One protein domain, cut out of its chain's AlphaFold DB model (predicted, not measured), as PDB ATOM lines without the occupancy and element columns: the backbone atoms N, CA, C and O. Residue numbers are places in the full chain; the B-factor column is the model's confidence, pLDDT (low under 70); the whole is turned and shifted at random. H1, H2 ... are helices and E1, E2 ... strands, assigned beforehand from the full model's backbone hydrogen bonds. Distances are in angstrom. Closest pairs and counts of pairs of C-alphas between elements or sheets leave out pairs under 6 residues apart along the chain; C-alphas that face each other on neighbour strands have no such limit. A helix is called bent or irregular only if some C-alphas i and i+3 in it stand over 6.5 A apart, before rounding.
ATOM      1  N   ARG A   5      12.122 -21.635  32.129       86.88
ATOM      2  CA  ARG A   5      12.689 -20.795  31.082       86.88
ATOM      3  C   ARG A   5      11.891 -19.518  30.943       86.88
ATOM      4  O   ARG A   5      10.663 -19.522  31.039       86.88
ATOM      5  N   VAL A   6      12.601 -18.431  30.683       87.94
ATOM      6  CA  VAL A   6      11.997 -17.175  30.261       87.94
ATOM      7  C   VAL A   6      12.370 -16.936  28.814       87.94
ATOM      8  O   VAL A   6      13.548 -16.820  28.472       87.94
ATOM      9  N   THR A   7      11.342 -16.839  27.978       89.62
ATOM     10  CA  THR A   7      11.474 -16.446  26.578       89.62
ATOM     11  C   THR A   7      10.848 -15.087  26.342       89.62
ATOM     12  O   THR A   7       9.762 -14.810  26.856       89.62
ATOM     13  N   SER A   8      11.498 -14.246  25.549       89.75
ATOM     14  CA  SER A   8      10.974 -12.934  25.177       89.75
ATOM     15  C   SER A   8      11.388 -12.560  23.759       89.75
ATOM     16  O   SER A   8      12.453 -12.962  23.279       89.75
ATOM     17  N   GLY A   9      10.530 -11.789  23.103       92.62
ATOM     18  CA  GLY A   9      10.744 -11.261  21.767       92.62
ATOM     19  C   GLY A   9       9.509 -10.520  21.277       92.62
ATOM     20  O   GLY A   9       8.777  -9.918  22.070       92.62
ATOM     21  N   LEU A  10       9.281 -10.558  19.969       94.31
ATOM     22  CA  LEU A  10       8.160  -9.901  19.303       94.31
ATOM     23  C   LEU A  10       7.227 -10.941  18.683       94.31
ATOM     24  O   LEU A  10       7.679 -11.974  18.204       94.31
ATOM     25  N   MET A  11       5.930 -10.661  18.678       95.69
ATOM     26  CA  MET A  11       4.902 -11.466  18.022       95.69
ATOM     27  C   MET A  11       4.046 -10.573  17.128       95.69
ATOM     28  O   MET A  11       3.792  -9.414  17.459       95.69
ATOM     29  N   ALA A  12       3.601 -11.103  15.994       97.12
ATOM     30  CA  ALA A  12       2.688 -10.416  15.095       97.12
ATOM     31  C   ALA A  12       1.769 -11.392  14.369       97.12
ATOM     32  O   ALA A  12       2.063 -12.582  14.225       97.12
ATOM     33  N   ARG A  13       0.669 -10.848  13.850       97.12
ATOM     34  CA  ARG A  13      -0.223 -11.570  12.953       97.12
ATOM     35  C   ARG A  13       0.404 -11.696  11.567       97.12
ATOM     36  O   ARG A  13       0.871 -10.702  11.007       97.12
ATOM     37  N   LEU A  14       0.339 -12.890  10.989       97.00
ATOM     38  CA  LEU A  14       0.638 -13.103   9.577       97.00
ATOM     39  C   LEU A  14      -0.488 -12.539   8.696       97.00
ATOM     40  O   LEU A  14      -1.667 -12.628   9.034       97.00
ATOM     41  N   ILE A  15      -0.140 -11.944   7.556       96.00
ATOM     42  CA  ILE A  15      -1.146 -11.502   6.573       96.00
ATOM     43  C   ILE A  15      -1.844 -12.718   5.956       96.00
ATOM     44  O   ILE A  15      -3.062 -12.710   5.779       96.00
ATOM     45  N   GLU A  16      -1.071 -13.765   5.675       94.50
ATOM     46  CA  GLU A  16      -1.550 -15.058   5.197       94.50
ATOM     47  C   GLU A  16      -1.184 -16.119   6.232       94.50
ATOM     48  O   GLU A  16      -0.009 -16.288   6.562       94.50
ATOM     49  N   ALA A  17      -2.194 -16.798   6.774       94.69
ATOM     50  CA  ALA A  17      -1.969 -17.876   7.725       94.69
ATOM     51  C   ALA A  17      -1.262 -19.048   7.037       94.69
ATOM     52  O   ALA A  17      -1.577 -19.390   5.893       94.69
ATOM     53  N   VAL A  18      -0.340 -19.678   7.756       94.38
ATOM     54  CA  VAL A  18       0.275 -20.930   7.329       94.38
ATOM     55  C   VAL A  18      -0.767 -22.049   7.416       94.38
ATOM     56  O   VAL A  18      -1.360 -22.228   8.480       94.38
ATOM     57  N   PRO A  19      -1.014 -22.799   6.328       92.19
ATOM     58  CA  PRO A  19      -1.878 -23.972   6.376       92.19
ATOM     59  C   PRO A  19      -1.343 -25.023   7.352       92.19
ATOM     60  O   PRO A  19      -0.135 -25.231   7.437       92.19
ATOM     61  N   GLU A  20      -2.242 -25.732   8.034       89.31
ATOM     62  CA  GLU A  20      -1.883 -26.811   8.968       89.31
ATOM     63  C   GLU A  20      -1.002 -27.881   8.298       89.31
ATOM     64  O   GLU A  20      -0.004 -28.308   8.872       89.31
ATOM     65  N   ASP A  21      -1.304 -28.223   7.040       91.62
ATOM     66  CA  ASP A  21      -0.546 -29.198   6.243       91.62
ATOM     67  C   ASP A  21       0.916 -28.774   5.979       91.62
ATOM     68  O   ASP A  21       1.775 -29.627   5.757       91.62
ATOM     69  N   ASP A  22       1.212 -27.470   6.016       92.94
ATOM     70  CA  ASP A  22       2.547 -26.914   5.766       92.94
ATOM     71  C   ASP A  22       3.310 -26.591   7.066       92.94
ATOM     72  O   ASP A  22       4.496 -26.243   7.017       92.94
ATOM     73  N   TYR A  23       2.657 -26.705   8.230       90.12
ATOM     74  CA  TYR A  23       3.206 -26.292   9.525       90.12
ATOM     75  C   TYR A  23       4.544 -26.969   9.839       90.12
ATOM     76  O   TYR A  23       5.530 -26.277  10.092       90.12
ATOM     77  N   GLU A  24       4.594 -28.306   9.812       92.56
ATOM     78  CA  GLU A  24       5.802 -29.060  10.177       92.56
ATOM     79  C   GLU A  24       6.972 -28.701   9.258       92.56
ATOM     80  O   GLU A  24       8.052 -28.351   9.730       92.56
ATOM     81  N   ALA A  25       6.731 -28.671   7.944       94.44
ATOM     82  CA  ALA A  25       7.757 -28.350   6.956       94.44
ATOM     83  C   ALA A  25       8.320 -26.931   7.140       94.44
ATOM     84  O   ALA A  25       9.519 -26.692   6.963       94.44
ATOM     85  N   ILE A  26       7.465 -25.971   7.492       93.75
ATOM     86  CA  ILE A  26       7.881 -24.598   7.768       93.75
ATOM     87  C   ILE A  26       8.627 -24.497   9.100       93.75
ATOM     88  O   ILE A  26       9.643 -23.803   9.161       93.75
ATOM     89  N   SER A  27       8.145 -25.175  10.140       92.06
ATOM     90  CA  SER A  27       8.777 -25.204  11.461       92.06
ATOM     91  C   SER A  27      10.197 -25.764  11.375       92.06
ATOM     92  O   SER A  27      11.145 -25.116  11.824       92.06
ATOM     93  N   ASP A  28      10.364 -26.893  10.681       94.19
ATOM     94  CA  ASP A  28      11.661 -27.525  10.434       94.19
ATOM     95  C   ASP A  28      12.592 -26.589   9.661       94.19
ATOM     96  O   ASP A  28      13.737 -26.367  10.057       94.19
ATOM     97  N   ARG A  29      12.089 -25.941   8.603       95.31
ATOM     98  CA  ARG A  29      12.874 -24.970   7.828       95.31
ATOM     99  C   ARG A  29      13.353 -23.795   8.684       95.31
ATOM    100  O   ARG A  29      14.492 -23.353   8.532       95.31
ATOM    101  N   LEU A  30      12.491 -23.252   9.543       94.00
ATOM    102  CA  LEU A  30      12.830 -22.132  10.427       94.00
ATOM    103  C   LEU A  30      13.850 -22.534  11.498       94.00
ATOM    104  O   LEU A  30      14.695 -21.704  11.860       94.00
ATOM    105  N   PHE A  31      13.778 -23.778  11.978       92.00
ATOM    106  CA  PHE A  31      14.737 -24.365  12.907       92.00
ATOM    107  C   PHE A  31      16.104 -24.580  12.246       92.00
ATOM    108  O   PHE A  31      17.110 -24.086  12.754       92.00
ATOM    109  N   ASP A  32      16.139 -25.220  11.076       93.75
ATOM    110  CA  ASP A  32      17.366 -25.489  10.314       93.75
ATOM    111  C   ASP A  32      18.099 -24.203   9.905       93.75
ATOM    112  O   ASP A  32      19.329 -24.168   9.827       93.75
ATOM    113  N   ALA A  33      17.350 -23.125   9.666       90.94
ATOM    114  CA  ALA A  33      17.897 -21.809   9.352       90.94
ATOM    115  C   ALA A  33      18.462 -21.053  10.573       90.94
ATOM    116  O   ALA A  33      18.966 -19.940  10.399       90.94
ATOM    117  N   ASP A  34      18.346 -21.595  11.794       91.38
ATOM    118  CA  ASP A  34      18.592 -20.887  13.065       91.38
ATOM    119  C   ASP A  34      17.914 -19.503  13.081       91.38
ATOM    120  O   ASP A  34      18.453 -18.483  13.525       91.38
ATOM    121  N   SER A  35      16.702 -19.439  12.518       91.06
ATOM    122  CA  SER A  35      16.012 -18.168  12.309       91.06
ATOM    123  C   SER A  35      15.580 -17.547  13.633       91.06
ATOM    124  O   SER A  35      15.424 -16.331  13.715       91.06
ATOM    125  N   LYS A  36      15.380 -18.349  14.686       93.44
ATOM    126  CA  LYS A  36      14.712 -17.948  15.937       93.44
ATOM    127  C   LYS A  36      13.321 -17.352  15.711       93.44
ATOM    128  O   LYS A  36      12.876 -16.527  16.510       93.44
ATOM    129  N   LEU A  37      12.699 -17.660  14.578       95.56
ATOM    130  CA  LEU A  37      11.298 -17.387  14.310       95.56
ATOM    131  C   LEU A  37      10.520 -18.681  14.493       95.56
ATOM    132  O   LEU A  37      11.012 -19.768  14.194       95.56
ATOM    133  N   HIS A  38       9.298 -18.537  14.967       95.56
ATOM    134  CA  HIS A  38       8.397 -19.637  15.241       95.56
ATOM    135  C   HIS A  38       6.989 -19.231  14.838       95.56
ATOM    136  O   HIS A  38       6.642 -18.050  14.875       95.56
ATOM    137  N   ILE A  39       6.182 -20.221  14.483       95.06
ATOM    138  CA  ILE A  39       4.782 -20.035  14.114       95.06
ATOM    139  C   ILE A  39       3.934 -20.766  15.147       95.06
ATOM    140  O   ILE A  39       4.336 -21.809  15.671       95.06
ATOM    141  N   THR A  40       2.785 -20.195  15.479       94.50
ATOM    142  CA  THR A  40       1.797 -20.844  16.342       94.50
ATOM    143  C   THR A  40       1.194 -22.070  15.669       94.50
ATOM    144  O   THR A  40       1.207 -22.185  14.446       94.50
ATOM    145  N   TYR A  41       0.646 -22.996  16.457       91.25
ATOM    146  CA  TYR A  41       0.023 -24.206  15.907       91.25
ATOM    147  C   TYR A  41      -1.165 -23.912  14.988       91.25
ATOM    148  O   TYR A  41      -1.428 -24.679  14.071       91.25
ATOM    149  N   ASP A  42      -1.861 -22.793  15.200       90.06
ATOM    150  CA  ASP A  42      -2.943 -22.347  14.316       90.06
ATOM    151  C   ASP A  42      -2.444 -21.663  13.027       90.06
ATOM    152  O   ASP A  42      -3.254 -21.237  12.205       90.06
ATOM    153  N   GLY A  43      -1.124 -21.519  12.856       93.62
ATOM    154  CA  GLY A  43      -0.499 -20.929  11.675       93.62
ATOM    155  C   GLY A  43      -0.735 -19.426  11.504       93.62
ATOM    156  O   GLY A  43      -0.307 -18.856  10.501       93.62
ATOM    157  N   ALA A  44      -1.427 -18.764  12.434       96.12
ATOM    158  CA  ALA A  44      -1.915 -17.397  12.251       96.12
ATOM    159  C   ALA A  44      -0.948 -16.322  12.770       96.12
ATOM    160  O   ALA A  44      -1.023 -15.158  12.353       96.12
ATOM    161  N   LEU A  45      -0.055 -16.689  13.689       96.88
ATOM    162  CA  LEU A  45       0.891 -15.782  14.326       96.88
ATOM    163  C   LEU A  45       2.324 -16.258  14.094       96.88
ATOM    164  O   LEU A  45       2.612 -17.453  14.082       96.88
ATOM    165  N   ILE A  46       3.236 -15.298  13.981       97.25
ATOM    166  CA  ILE A  46       4.681 -15.531  13.961       97.25
ATOM    167  C   ILE A  46       5.327 -14.759  15.105       97.25
ATOM    168  O   ILE A  46       4.926 -13.632  15.412       97.25
ATOM    169  N   TYR A  47       6.325 -15.354  15.750       95.81
ATOM    170  CA  TYR A  47       7.031 -14.733  16.863       95.81
ATOM    171  C   TYR A  47       8.533 -15.021  16.848       95.81
ATOM    172  O   TYR A  47       8.979 -16.053  16.350       95.81
ATOM    173  N   SER A  48       9.323 -14.087  17.382       94.88
ATOM    174  CA  SER A  48      10.761 -14.240  17.595       94.88
ATOM    175  C   SER A  48      11.072 -14.661  19.022       94.88
ATOM    176  O   SER A  48      10.518 -14.110  19.965       94.88
ATOM    177  N   THR A  49      12.034 -15.565  19.187       92.06
ATOM    178  CA  THR A  49      12.619 -15.877  20.496       92.06
ATOM    179  C   THR A  49      14.009 -15.243  20.588       92.06
ATOM    180  O   THR A  49      15.019 -15.839  20.209       92.06
ATOM    181  N   ASP A  50      14.076 -13.996  21.055       86.50
ATOM    182  CA  ASP A  50      15.324 -13.212  21.109       86.50
ATOM    183  C   ASP A  50      16.080 -13.394  22.424       86.50
ATOM    184  O   ASP A  50      17.316 -13.334  22.481       86.50
ATOM    185  N   ILE A  51      15.312 -13.622  23.482       86.25
ATOM    186  CA  ILE A  51      15.773 -14.067  24.784       86.25
ATOM    187  C   ILE A  51      15.212 -15.465  24.994       86.25
ATOM    188  O   ILE A  51      14.010 -15.669  24.862       86.25
ATOM    189  N   ASP A  52      16.093 -16.394  25.343       87.06
ATOM    190  CA  ASP A  52      15.754 -17.716  25.852       87.06
ATOM    191  C   ASP A  52      16.811 -18.096  26.893       87.06
ATOM    192  O   ASP A  52      17.960 -18.384  26.552       87.06
ATOM    193  N   MET A  53      16.456 -17.987  28.171       85.81
ATOM    194  CA  MET A  53      17.379 -18.208  29.286       85.81
ATOM    195  C   MET A  53      16.673 -18.824  30.491       85.81
ATOM    196  O   MET A  53      15.441 -18.867  30.553       85.81
ATOM    197  N   SER A  54      17.453 -19.292  31.467       83.44
ATOM    198  CA  SER A  54      16.876 -19.755  32.729       83.44
ATOM    199  C   SER A  54      16.187 -18.601  33.464       83.44
ATOM    200  O   SER A  54      16.619 -17.447  33.399       83.44
ATOM    201  N   SER A  55      15.123 -18.901  34.211       78.25
ATOM    202  CA  SER A  55      14.402 -17.882  34.987       78.25
ATOM    203  C   SER A  55      15.285 -17.169  36.016       78.25
ATOM    204  O   SER A  55      15.015 -16.022  36.354       78.25
ATOM    205  N   TYR A  56      16.348 -17.826  36.489       73.00
ATOM    206  CA  TYR A  56      17.326 -17.247  37.412       73.00
ATOM    207  C   TYR A  56      18.213 -16.171  36.764       73.00
ATOM    208  O   TYR A  56      18.685 -15.276  37.458       73.00
ATOM    209  N   GLU A  57      18.443 -16.233  35.453       70.44
ATOM    210  CA  GLU A  57      19.293 -15.278  34.723       70.44
ATOM    211  C   GLU A  57      18.509 -14.061  34.202       70.44
ATOM    212  O   GLU A  57      19.097 -13.019  33.899       70.44
ATOM    213  N   PHE A  58      17.177 -14.167  34.130       67.25
ATOM    214  CA  PHE A  58      16.318 -13.142  33.537       67.25
ATOM    215  C   PHE A  58      16.288 -11.827  34.327       67.25
ATOM    216  O   PHE A  58      16.221 -10.762  33.718       67.25
ATOM    217  N   GLU A  59      16.433 -11.862  35.659       57.31
ATOM    218  CA  GLU A  59      16.417 -10.654  36.510       57.31
ATOM    219  C   GLU A  59      17.489  -9.610  36.130       57.31
ATOM    220  O   GLU A  59      17.378  -8.442  36.502       57.31
ATOM    221  N   ILE A  60      18.512 -10.003  35.365       55.72
ATOM    222  CA  ILE A  60      19.657  -9.159  35.001       55.72
ATOM    223  C   ILE A  60      19.503  -8.549  33.588       55.72
ATOM    224  O   ILE A  60      20.236  -7.626  33.229       55.72
ATOM    225  N   SER A  61      18.528  -8.997  32.787       56.53
ATOM    226  CA  SER A  61      18.424  -8.670  31.356       56.53
ATOM    227  C   SER A  61      17.082  -8.011  31.004       56.53
ATOM    228  O   SER A  61      16.102  -8.705  30.761       56.53
ATOM    229  N   PHE A  62      17.023  -6.675  30.919       55.03
ATOM    230  CA  PHE A  62      15.817  -5.956  30.468       55.03
ATOM    231  C   PHE A  62      15.961  -5.400  29.044       55.03
ATOM    232  O   PHE A  62      16.906  -4.667  28.752       55.03
ATOM    233  N   GLY A  63      14.968  -5.687  28.195       57.19
ATOM    234  CA  GLY A  63      14.761  -5.057  26.886       57.19
ATOM    235  C   GLY A  63      14.704  -6.050  25.723       57.19
ATOM    236  O   GLY A  63      15.541  -6.947  25.621       57.19
ATOM    237  N   ASN A  64      13.739  -5.860  24.819       62.50
ATOM    238  CA  ASN A  64      13.739  -6.564  23.538       62.50
ATOM    239  C   ASN A  64      14.962  -6.140  22.732       62.50
ATOM    240  O   ASN A  64      15.270  -4.953  22.632       62.50
ATOM    241  N   LYS A  65      15.654  -7.121  22.152       72.06
ATOM    242  CA  LYS A  65      16.846  -6.860  21.339       72.06
ATOM    243  C   LYS A  65      16.516  -6.403  19.920       72.06
ATOM    244  O   LYS A  65      17.378  -5.795  19.299       72.06
ATOM    245  N   LEU A  66      15.315  -6.711  19.427       80.62
ATOM    246  CA  LEU A  66      14.856  -6.362  18.083       80.62
ATOM    247  C   LEU A  66      13.915  -5.158  18.108       80.62
ATOM    248  O   LEU A  66      13.006  -5.091  18.941       80.62
ATOM    249  N   THR A  67      14.083  -4.249  17.147       89.50
ATOM    250  CA  THR A  67      13.037  -3.274  16.802       89.50
ATOM    251  C   THR A  67      11.947  -3.919  15.943       89.50
ATOM    252  O   THR A  67      12.155  -4.959  15.312       89.50
ATOM    253  N   THR A  68      10.784  -3.268  15.862       92.00
ATOM    254  CA  THR A  68       9.678  -3.681  14.987       92.00
ATOM    255  C   THR A  68      10.120  -3.836  13.526       92.00
ATOM    256  O   THR A  68       9.764  -4.814  12.873       92.00
ATOM    257  N   GLU A  69      10.939  -2.920  13.003       93.06
ATOM    258  CA  GLU A  69      11.435  -2.968  11.621       93.06
ATOM    259  C   GLU A  69      12.468  -4.077  11.397       93.06
ATOM    260  O   GLU A  69      12.571  -4.631  10.301       93.06
ATOM    261  N   GLU A  70      13.285  -4.393  12.402       93.69
ATOM    262  CA  GLU A  70      14.214  -5.523  12.330       93.69
ATOM    263  C   GLU A  70      13.460  -6.850  12.327       93.69
ATOM    264  O   GLU A  70      13.771  -7.723  11.516       93.69
ATOM    265  N   PHE A  71      12.429  -6.974  13.162       94.88
ATOM    266  CA  PHE A  71      11.552  -8.139  13.184       94.88
ATOM    267  C   PHE A  71      10.783  -8.317  11.871       94.88
ATOM    268  O   PHE A  71      10.796  -9.412  11.310       94.88
ATOM    269  N   ALA A  72      10.205  -7.246  11.321       95.56
ATOM    270  CA  ALA A  72       9.516  -7.291  10.031       95.56
ATOM    271  C   ALA A  72      10.448  -7.751   8.897       95.56
ATOM    272  O   ALA A  72      10.122  -8.687   8.171       95.56
ATOM    273  N   ARG A  73      11.658  -7.177   8.801       95.56
ATOM    274  CA  ARG A  73      12.662  -7.590   7.799       95.56
ATOM    275  C   ARG A  73      13.103  -9.041   7.966       95.56
ATOM    276  O   ARG A  73      13.400  -9.715   6.982       95.56
ATOM    277  N   LYS A  74      13.179  -9.520   9.207       95.19
ATOM    278  CA  LYS A  74      13.511 -10.911   9.516       95.19
ATOM    279  C   LYS A  74      12.411 -11.856   9.030       95.19
ATOM    280  O   LYS A  74      12.737 -12.853   8.398       95.19
ATOM    281  N   CYS A  75      11.142 -11.511   9.257       95.81
ATOM    282  CA  CYS A  75       9.997 -12.266   8.744       95.81
ATOM    283  C   CYS A  75       9.994 -12.302   7.208       95.81
ATOM    284  O   CYS A  75       9.922 -13.384   6.630       95.81
ATOM    285  N   GLU A  76      10.176 -11.151   6.551       95.94
ATOM    286  CA  GLU A  76      10.210 -11.061   5.084       95.94
ATOM    287  C   GLU A  76      11.332 -11.905   4.473       95.94
ATOM    288  O   GLU A  76      11.116 -12.588   3.472       95.94
ATOM    289  N   ARG A  77      12.526 -11.904   5.081       95.19
ATOM    290  CA  ARG A  77      13.655 -12.725   4.616       95.19
ATOM    291  C   ARG A  77      13.328 -14.217   4.639       95.19
ATOM    292  O   ARG A  77      13.780 -14.941   3.756       95.19
ATOM    293  N   GLU A  78      12.545 -14.654   5.618       95.12
ATOM    294  CA  GLU A  78      12.087 -16.038   5.726       95.12
ATOM    295  C   GLU A  78      10.806 -16.315   4.922       95.12
ATOM    296  O   GLU A  78      10.291 -17.431   4.980       95.12
ATOM    297  N   GLY A  79      10.311 -15.344   4.146       95.19
ATOM    298  CA  GLY A  79       9.158 -15.497   3.259       95.19
ATOM    299  C   GLY A  79       7.802 -15.197   3.901       95.19
ATOM    300  O   GLY A  79       6.782 -15.570   3.330       95.19
ATOM    301  N   PHE A  80       7.771 -14.533   5.059       96.50
ATOM    302  CA  PHE A  80       6.536 -14.203   5.773       96.50
ATOM    303  C   PHE A  80       6.221 -12.713   5.726       96.50
ATOM    304  O   PHE A  80       7.055 -11.872   6.059       96.50
ATOM    305  N   CYS A  81       4.970 -12.398   5.404       95.69
ATOM    306  CA  CYS A  81       4.431 -11.049   5.504       95.69
ATOM    307  C   CYS A  81       3.616 -10.916   6.794       95.69
ATOM    308  O   CYS A  81       2.688 -11.691   7.028       95.69
ATOM    309  N   ILE A  82       3.933  -9.910   7.611       97.06
ATOM    310  CA  ILE A  82       3.236  -9.629   8.871       97.06
ATOM    311  C   ILE A  82       2.433  -8.333   8.795       97.06
ATOM    312  O   ILE A  82       2.784  -7.400   8.072       97.06
ATOM    313  N   ASP A  83       1.381  -8.244   9.600       96.00
ATOM    314  CA  ASP A  83       0.722  -6.976   9.890       96.00
ATOM    315  C   ASP A  83       1.565  -6.187  10.903       96.00
ATOM    316  O   ASP A  83       1.520  -6.448  12.107       96.00
ATOM    317  N   ILE A  84       2.342  -5.216  10.414       93.69
ATOM    318  CA  ILE A  84       3.253  -4.402  11.239       93.69
ATOM    319  C   ILE A  84       2.512  -3.688  12.377       93.69
ATOM    320  O   ILE A  84       3.066  -3.532  13.463       93.69
ATOM    321  N   SER A  85       1.254  -3.287  12.162       92.44
ATOM    322  CA  SER A  85       0.464  -2.599  13.190       92.44
ATOM    323  C   SER A  85       0.086  -3.503  14.365       92.44
ATOM    324  O   SER A  85      -0.251  -3.012  15.438       92.44
ATOM    325  N   SER A  86       0.179  -4.822  14.171       94.50
ATOM    326  CA  SER A  86      -0.094  -5.821  15.197       94.50
ATOM    327  C   SER A  86       1.132  -6.207  16.024       94.50
ATOM    328  O   SER A  86       0.971  -6.950  16.981       94.50
ATOM    329  N   VAL A  87       2.341  -5.742  15.682       94.50
ATOM    330  CA  VAL A  87       3.580  -6.186  16.344       94.50
ATOM    331  C   VAL A  87       3.570  -5.807  17.822       94.50
ATOM    332  O   VAL A  87       3.472  -4.630  18.166       94.50
ATOM    333  N   GLN A  88       3.738  -6.806  18.689       91.19
ATOM    334  CA  GLN A  88       3.771  -6.619  20.134       91.19
ATOM    335  C   GLN A  88       4.916  -7.375  20.806       91.19
ATOM    336  O   GLN A  88       5.277  -8.472  20.375       91.19
ATOM    337  N   PRO A  89       5.480  -6.815  21.887       91.75
ATOM    338  CA  PRO A  89       6.432  -7.527  22.713       91.75
ATOM    339  C   PRO A  89       5.744  -8.586  23.566       91.75
ATOM    340  O   PRO A  89       4.656  -8.364  24.093       91.75
ATOM    341  N   TYR A  90       6.419  -9.711  23.772       89.19
ATOM    342  CA  TYR A  90       5.981 -10.720  24.727       89.19
ATOM    343  C   TYR A  90       7.106 -11.111  25.683       89.19
ATOM    344  O   TYR A  90       8.304 -10.993  25.401       89.19
ATOM    345  N   THR A  91       6.708 -11.602  26.850       88.62
ATOM    346  CA  THR A  91       7.573 -12.312  27.789       88.62
ATOM    347  C   THR A  91       6.767 -13.475  28.338       88.62
ATOM    348  O   THR A  91       5.656 -13.285  28.824       88.62
ATOM    349  N   SER A  92       7.316 -14.678  28.237       87.69
ATOM    350  CA  SER A  92       6.664 -15.909  28.660       87.69
ATOM    351  C   SER A  92       7.592 -16.697  29.573       87.69
ATOM    352  O   SER A  92       8.745 -16.951  29.220       87.69
ATOM    353  N   LEU A  93       7.076 -17.065  30.745       87.56
ATOM    354  CA  LEU A  93       7.703 -17.991  31.682       87.56
ATOM    355  C   LEU A  93       7.058 -19.360  31.483       87.56
ATOM    356  O   LEU A  93       5.843 -19.496  31.628       87.56
ATOM    357  N   TRP A  94       7.858 -20.370  31.171       87.31
ATOM    358  CA  TRP A  94       7.360 -21.714  30.904       87.31
ATOM    359  C   TRP A  94       8.367 -22.779  31.321       87.31
ATOM    360  O   TRP A  94       9.495 -22.482  31.708       87.31
ATOM    361  N   TYR A  95       7.919 -24.026  31.326       84.75
ATOM    362  CA  TYR A  95       8.716 -25.170  31.741       84.75
ATOM    363  C   TYR A  95       9.269 -25.875  30.509       84.75
ATOM    364  O   TYR A  95       8.484 -26.221  29.635       84.75
ATOM    365  N   ASP A  96      10.575 -26.132  30.446       78.25
ATOM    366  CA  ASP A  96      11.233 -26.717  29.262       78.25
ATOM    367  C   ASP A  96      10.740 -28.125  28.859       78.25
ATOM    368  O   ASP A  96      11.031 -28.590  27.761       78.25
ATOM    369  N   GLY A  97       9.975 -28.790  29.729       77.56
ATOM    370  CA  GLY A  97       9.272 -30.045  29.450       77.56
ATOM    371  C   GLY A  97       7.841 -29.891  28.916       77.56
ATOM    372  O   GLY A  97       7.131 -30.892  28.836       77.56
ATOM    373  N   ALA A  98       7.390 -28.671  28.620       80.56
ATOM    374  CA  ALA A  98       6.073 -28.362  28.063       80.56
ATOM    375  C   ALA A  98       6.206 -27.460  26.828       80.56
ATOM    376  O   ALA A  98       7.220 -26.788  26.660       80.56
ATOM    377  N   ASP A  99       5.172 -27.408  25.990       82.12
ATOM    378  CA  ASP A  99       5.154 -26.469  24.868       82.12
ATOM    379  C   ASP A  99       5.143 -25.025  25.373       82.12
ATOM    380  O   ASP A  99       4.519 -24.695  26.392       82.12
ATOM    381  N   SER A 100       5.826 -24.140  24.643       83.50
ATOM    382  CA  SER A 100       5.805 -22.721  24.974       83.50
ATOM    383  C   SER A 100       4.364 -22.202  24.888       83.50
ATOM    384  O   SER A 100       3.692 -22.438  23.880       83.50
ATOM    385  N   PRO A 101       3.885 -21.417  25.873       86.06
ATOM    386  CA  PRO A 101       2.586 -20.751  25.796       86.06
ATOM    387  C   PRO A 101       2.419 -19.908  24.529       86.06
ATOM    388  O   PRO A 101       1.302 -19.695  24.067       86.06
ATOM    389  N   MET A 102       3.529 -19.444  23.943       90.06
ATOM    390  CA  MET A 102       3.484 -18.720  22.679       90.06
ATOM    391  C   MET A 102       3.052 -19.619  21.529       90.06
ATOM    392  O   MET A 102       2.224 -19.190  20.741       90.06
ATOM    393  N   SER A 103       3.534 -20.862  21.459       88.50
ATOM    394  CA  SER A 103       3.192 -21.817  20.395       88.50
ATOM    395  C   SER A 103       1.697 -22.146  20.359       88.50
ATOM    396  O   SER A 103       1.147 -22.398  19.289       88.50
ATOM    397  N   THR A 104       1.034 -22.103  21.517       91.06
ATOM    398  CA  THR A 104      -0.396 -22.399  21.683       91.06
ATOM    399  C   THR A 104      -1.284 -21.154  21.725       91.06
ATOM    400  O   THR A 104      -2.503 -21.281  21.839       91.06
ATOM    401  N   THR A 105      -0.705 -19.951  21.638       92.06
ATOM    402  CA  THR A 105      -1.471 -18.699  21.648       92.06
ATOM    403  C   THR A 105      -2.317 -18.601  20.385       92.06
ATOM    404  O   THR A 105      -1.785 -18.633  19.277       92.06
ATOM    405  N   SER A 106      -3.632 -18.446  20.554       92.50
ATOM    406  CA  SER A 106      -4.543 -18.253  19.430       92.50
ATOM    407  C   SER A 106      -4.506 -16.812  18.920       92.50
ATOM    408  O   SER A 106      -4.285 -15.864  19.685       92.50
ATOM    409  N   LEU A 107      -4.828 -16.614  17.638       91.12
ATOM    410  CA  LEU A 107      -5.017 -15.269  17.086       91.12
ATOM    411  C   LEU A 107      -6.021 -14.432  17.899       91.12
ATOM    412  O   LEU A 107      -5.825 -13.231  18.081       91.12
ATOM    413  N   GLN A 108      -7.101 -15.041  18.392       90.50
ATOM    414  CA  GLN A 108      -8.121 -14.309  19.139       90.50
ATOM    415  C   GLN A 108      -7.595 -13.815  20.490       90.50
ATOM    416  O   GLN A 108      -7.856 -12.669  20.855       90.50
ATOM    417  N   ASP A 109      -6.835 -14.640  21.210       91.31
ATOM    418  CA  ASP A 109      -6.237 -14.248  22.488       91.31
ATOM    419  C   ASP A 109      -5.225 -13.120  22.302       91.31
ATOM    420  O   ASP A 109      -5.247 -12.139  23.049       91.31
ATOM    421  N   PHE A 110      -4.408 -13.212  21.250       91.25
ATOM    422  CA  PHE A 110      -3.477 -12.162  20.854       91.25
ATOM    423  C   PHE A 110      -4.198 -10.840  20.554       91.25
ATOM    424  O   PHE A 110      -3.881  -9.804  21.131       91.25
ATOM    425  N   LEU A 111      -5.232 -10.861  19.710       88.25
ATOM    426  CA  LEU A 111      -5.984  -9.648  19.374       88.25
ATOM    427  C   LEU A 111      -6.741  -9.067  20.578       88.25
ATOM    428  O   LEU A 111      -6.840  -7.849  20.699       88.25
ATOM    429  N   ASN A 112      -7.255  -9.908  21.478       87.62
ATOM    430  CA  ASN A 112      -7.933  -9.461  22.697       87.62
ATOM    431  C   ASN A 112      -6.965  -8.807  23.690       87.62
ATOM    432  O   ASN A 112      -7.344  -7.851  24.371       87.62
ATOM    433  N   ALA A 113      -5.723  -9.292  23.777       81.00
ATOM    434  CA  ALA A 113      -4.678  -8.630  24.554       81.00
ATOM    435  C   ALA A 113      -4.402  -7.215  24.015       81.00
ATOM    436  O   ALA A 113      -4.209  -6.293  24.806       81.00
ATOM    437  N   ASN A 114      -4.512  -7.031  22.696       67.88
ATOM    438  CA  ASN A 114      -4.276  -5.757  22.009       67.88
ATOM    439  C   ASN A 114      -5.441  -4.756  22.121       67.88
ATOM    440  O   ASN A 114      -5.284  -3.608  21.723       67.88
ATOM    441  N   GLN A 115      -6.609  -5.171  22.623       61.69
ATOM    442  CA  GLN A 115      -7.788  -4.305  22.791       61.69
ATOM    443  C   GLN A 115      -7.918  -3.709  24.198       61.69
ATOM    444  O   GLN A 115      -8.868  -2.975  24.462       61.69
TER     445      GLN A 115
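What this domain is: This is residues 5 to 115 of the 117 residues of an uncharacterized protein of Escherichia coli (UniProt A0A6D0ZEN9). A strongly twisted sheet of five strands is built round the long, bent strand E1: E5 runs beside it on one side, and E3 and E4 follow one another along its other side, with E2 beyond E3. H3 crosses over the sheet, H1 packs on the edge strand E2, H4 grazes the sheet well away from H3, and H2 with E4 lies at the far end of the longest axis. The printed part has 111 residues with four named helices and five named strands, which follow one another along the chain as E1, then H1, then E2, E3 and E4, then H2 and H3, then E5, then H4; the class is mixed, helices and strands, and the sheet is branched, with the antiparallel neighbour pairs E1 and E3, E1 and E4, E1 and E5, and E2 and E3. It is compact, with a radius of gyration of the C-alphas of 13.4 A, and spans 37 by 29 by 27 A.

How they stand to each other: E1, residues 5 to 13, bends by 58 degrees at residue 9. H1, residues 20 to 32, only grazes the sheet with its residues 23 to 31; the closest C-alphas of H1 and E2, residues 37 to 39, are those of Leu 30 and Leu 37, 6.3 A apart. E2 and E3, residues 45 to 48, form a hairpin, with N 38 and O 47 2.9 A apart. E3 is antiparallel to E1, with N 48 and O 10 2.8 A apart, and runs on into E4, residues 51 to 54, at 69 degrees. E4 is antiparallel to E1, with N 6 and O 53 2.9 A apart. H2, residues 55 to 58, is on the sheet at a height of 8.4 A, only just over E1, on which 3 of its C-alphas fall. H3, residues 68 to 77, is on the sheet at a height of 10.0 A, over E1 and only just over E3, on which 3 of its C-alphas fall; it runs across the strands, at 79 degrees to E1 on the local plane. E5, residues 88 to 95, is antiparallel to E1, with N 7 and O 92 2.9 A apart. H4, residues 107 to 113, only grazes the sheet; the closest C-alphas of H4 and E3 are those of Leu 107 and Leu 45, 6.5 A apart. H3 and H4 are apart. In H3 and H4 every O i to N i+4 pair is within hydrogen-bond range, in H1 7 of 9, and H2 is too short for such a pair.

Where its parts are: E1 begins at C-alpha 5 (12.689, -20.795, 31.082) and is 24.1 A long; E5 is 22.4 A. H1, 19.3 A, is irregular: C-alphas 21 and 24 are 7.5 A apart. H3 is 14.3 A. H4 ends at C-alpha 113 (-4.678, -8.630, 24.554).

The domain as a whole: The C-alphas farthest apart, those of Asp 21 and Ile 60, are 40.5 A apart. The printed part has no cut, and the link from E5 to H4, 11 residues, is long. The mean pLDDT of the printed part is 88.3; residues 58 to 64 and 114 to 115 are under 70.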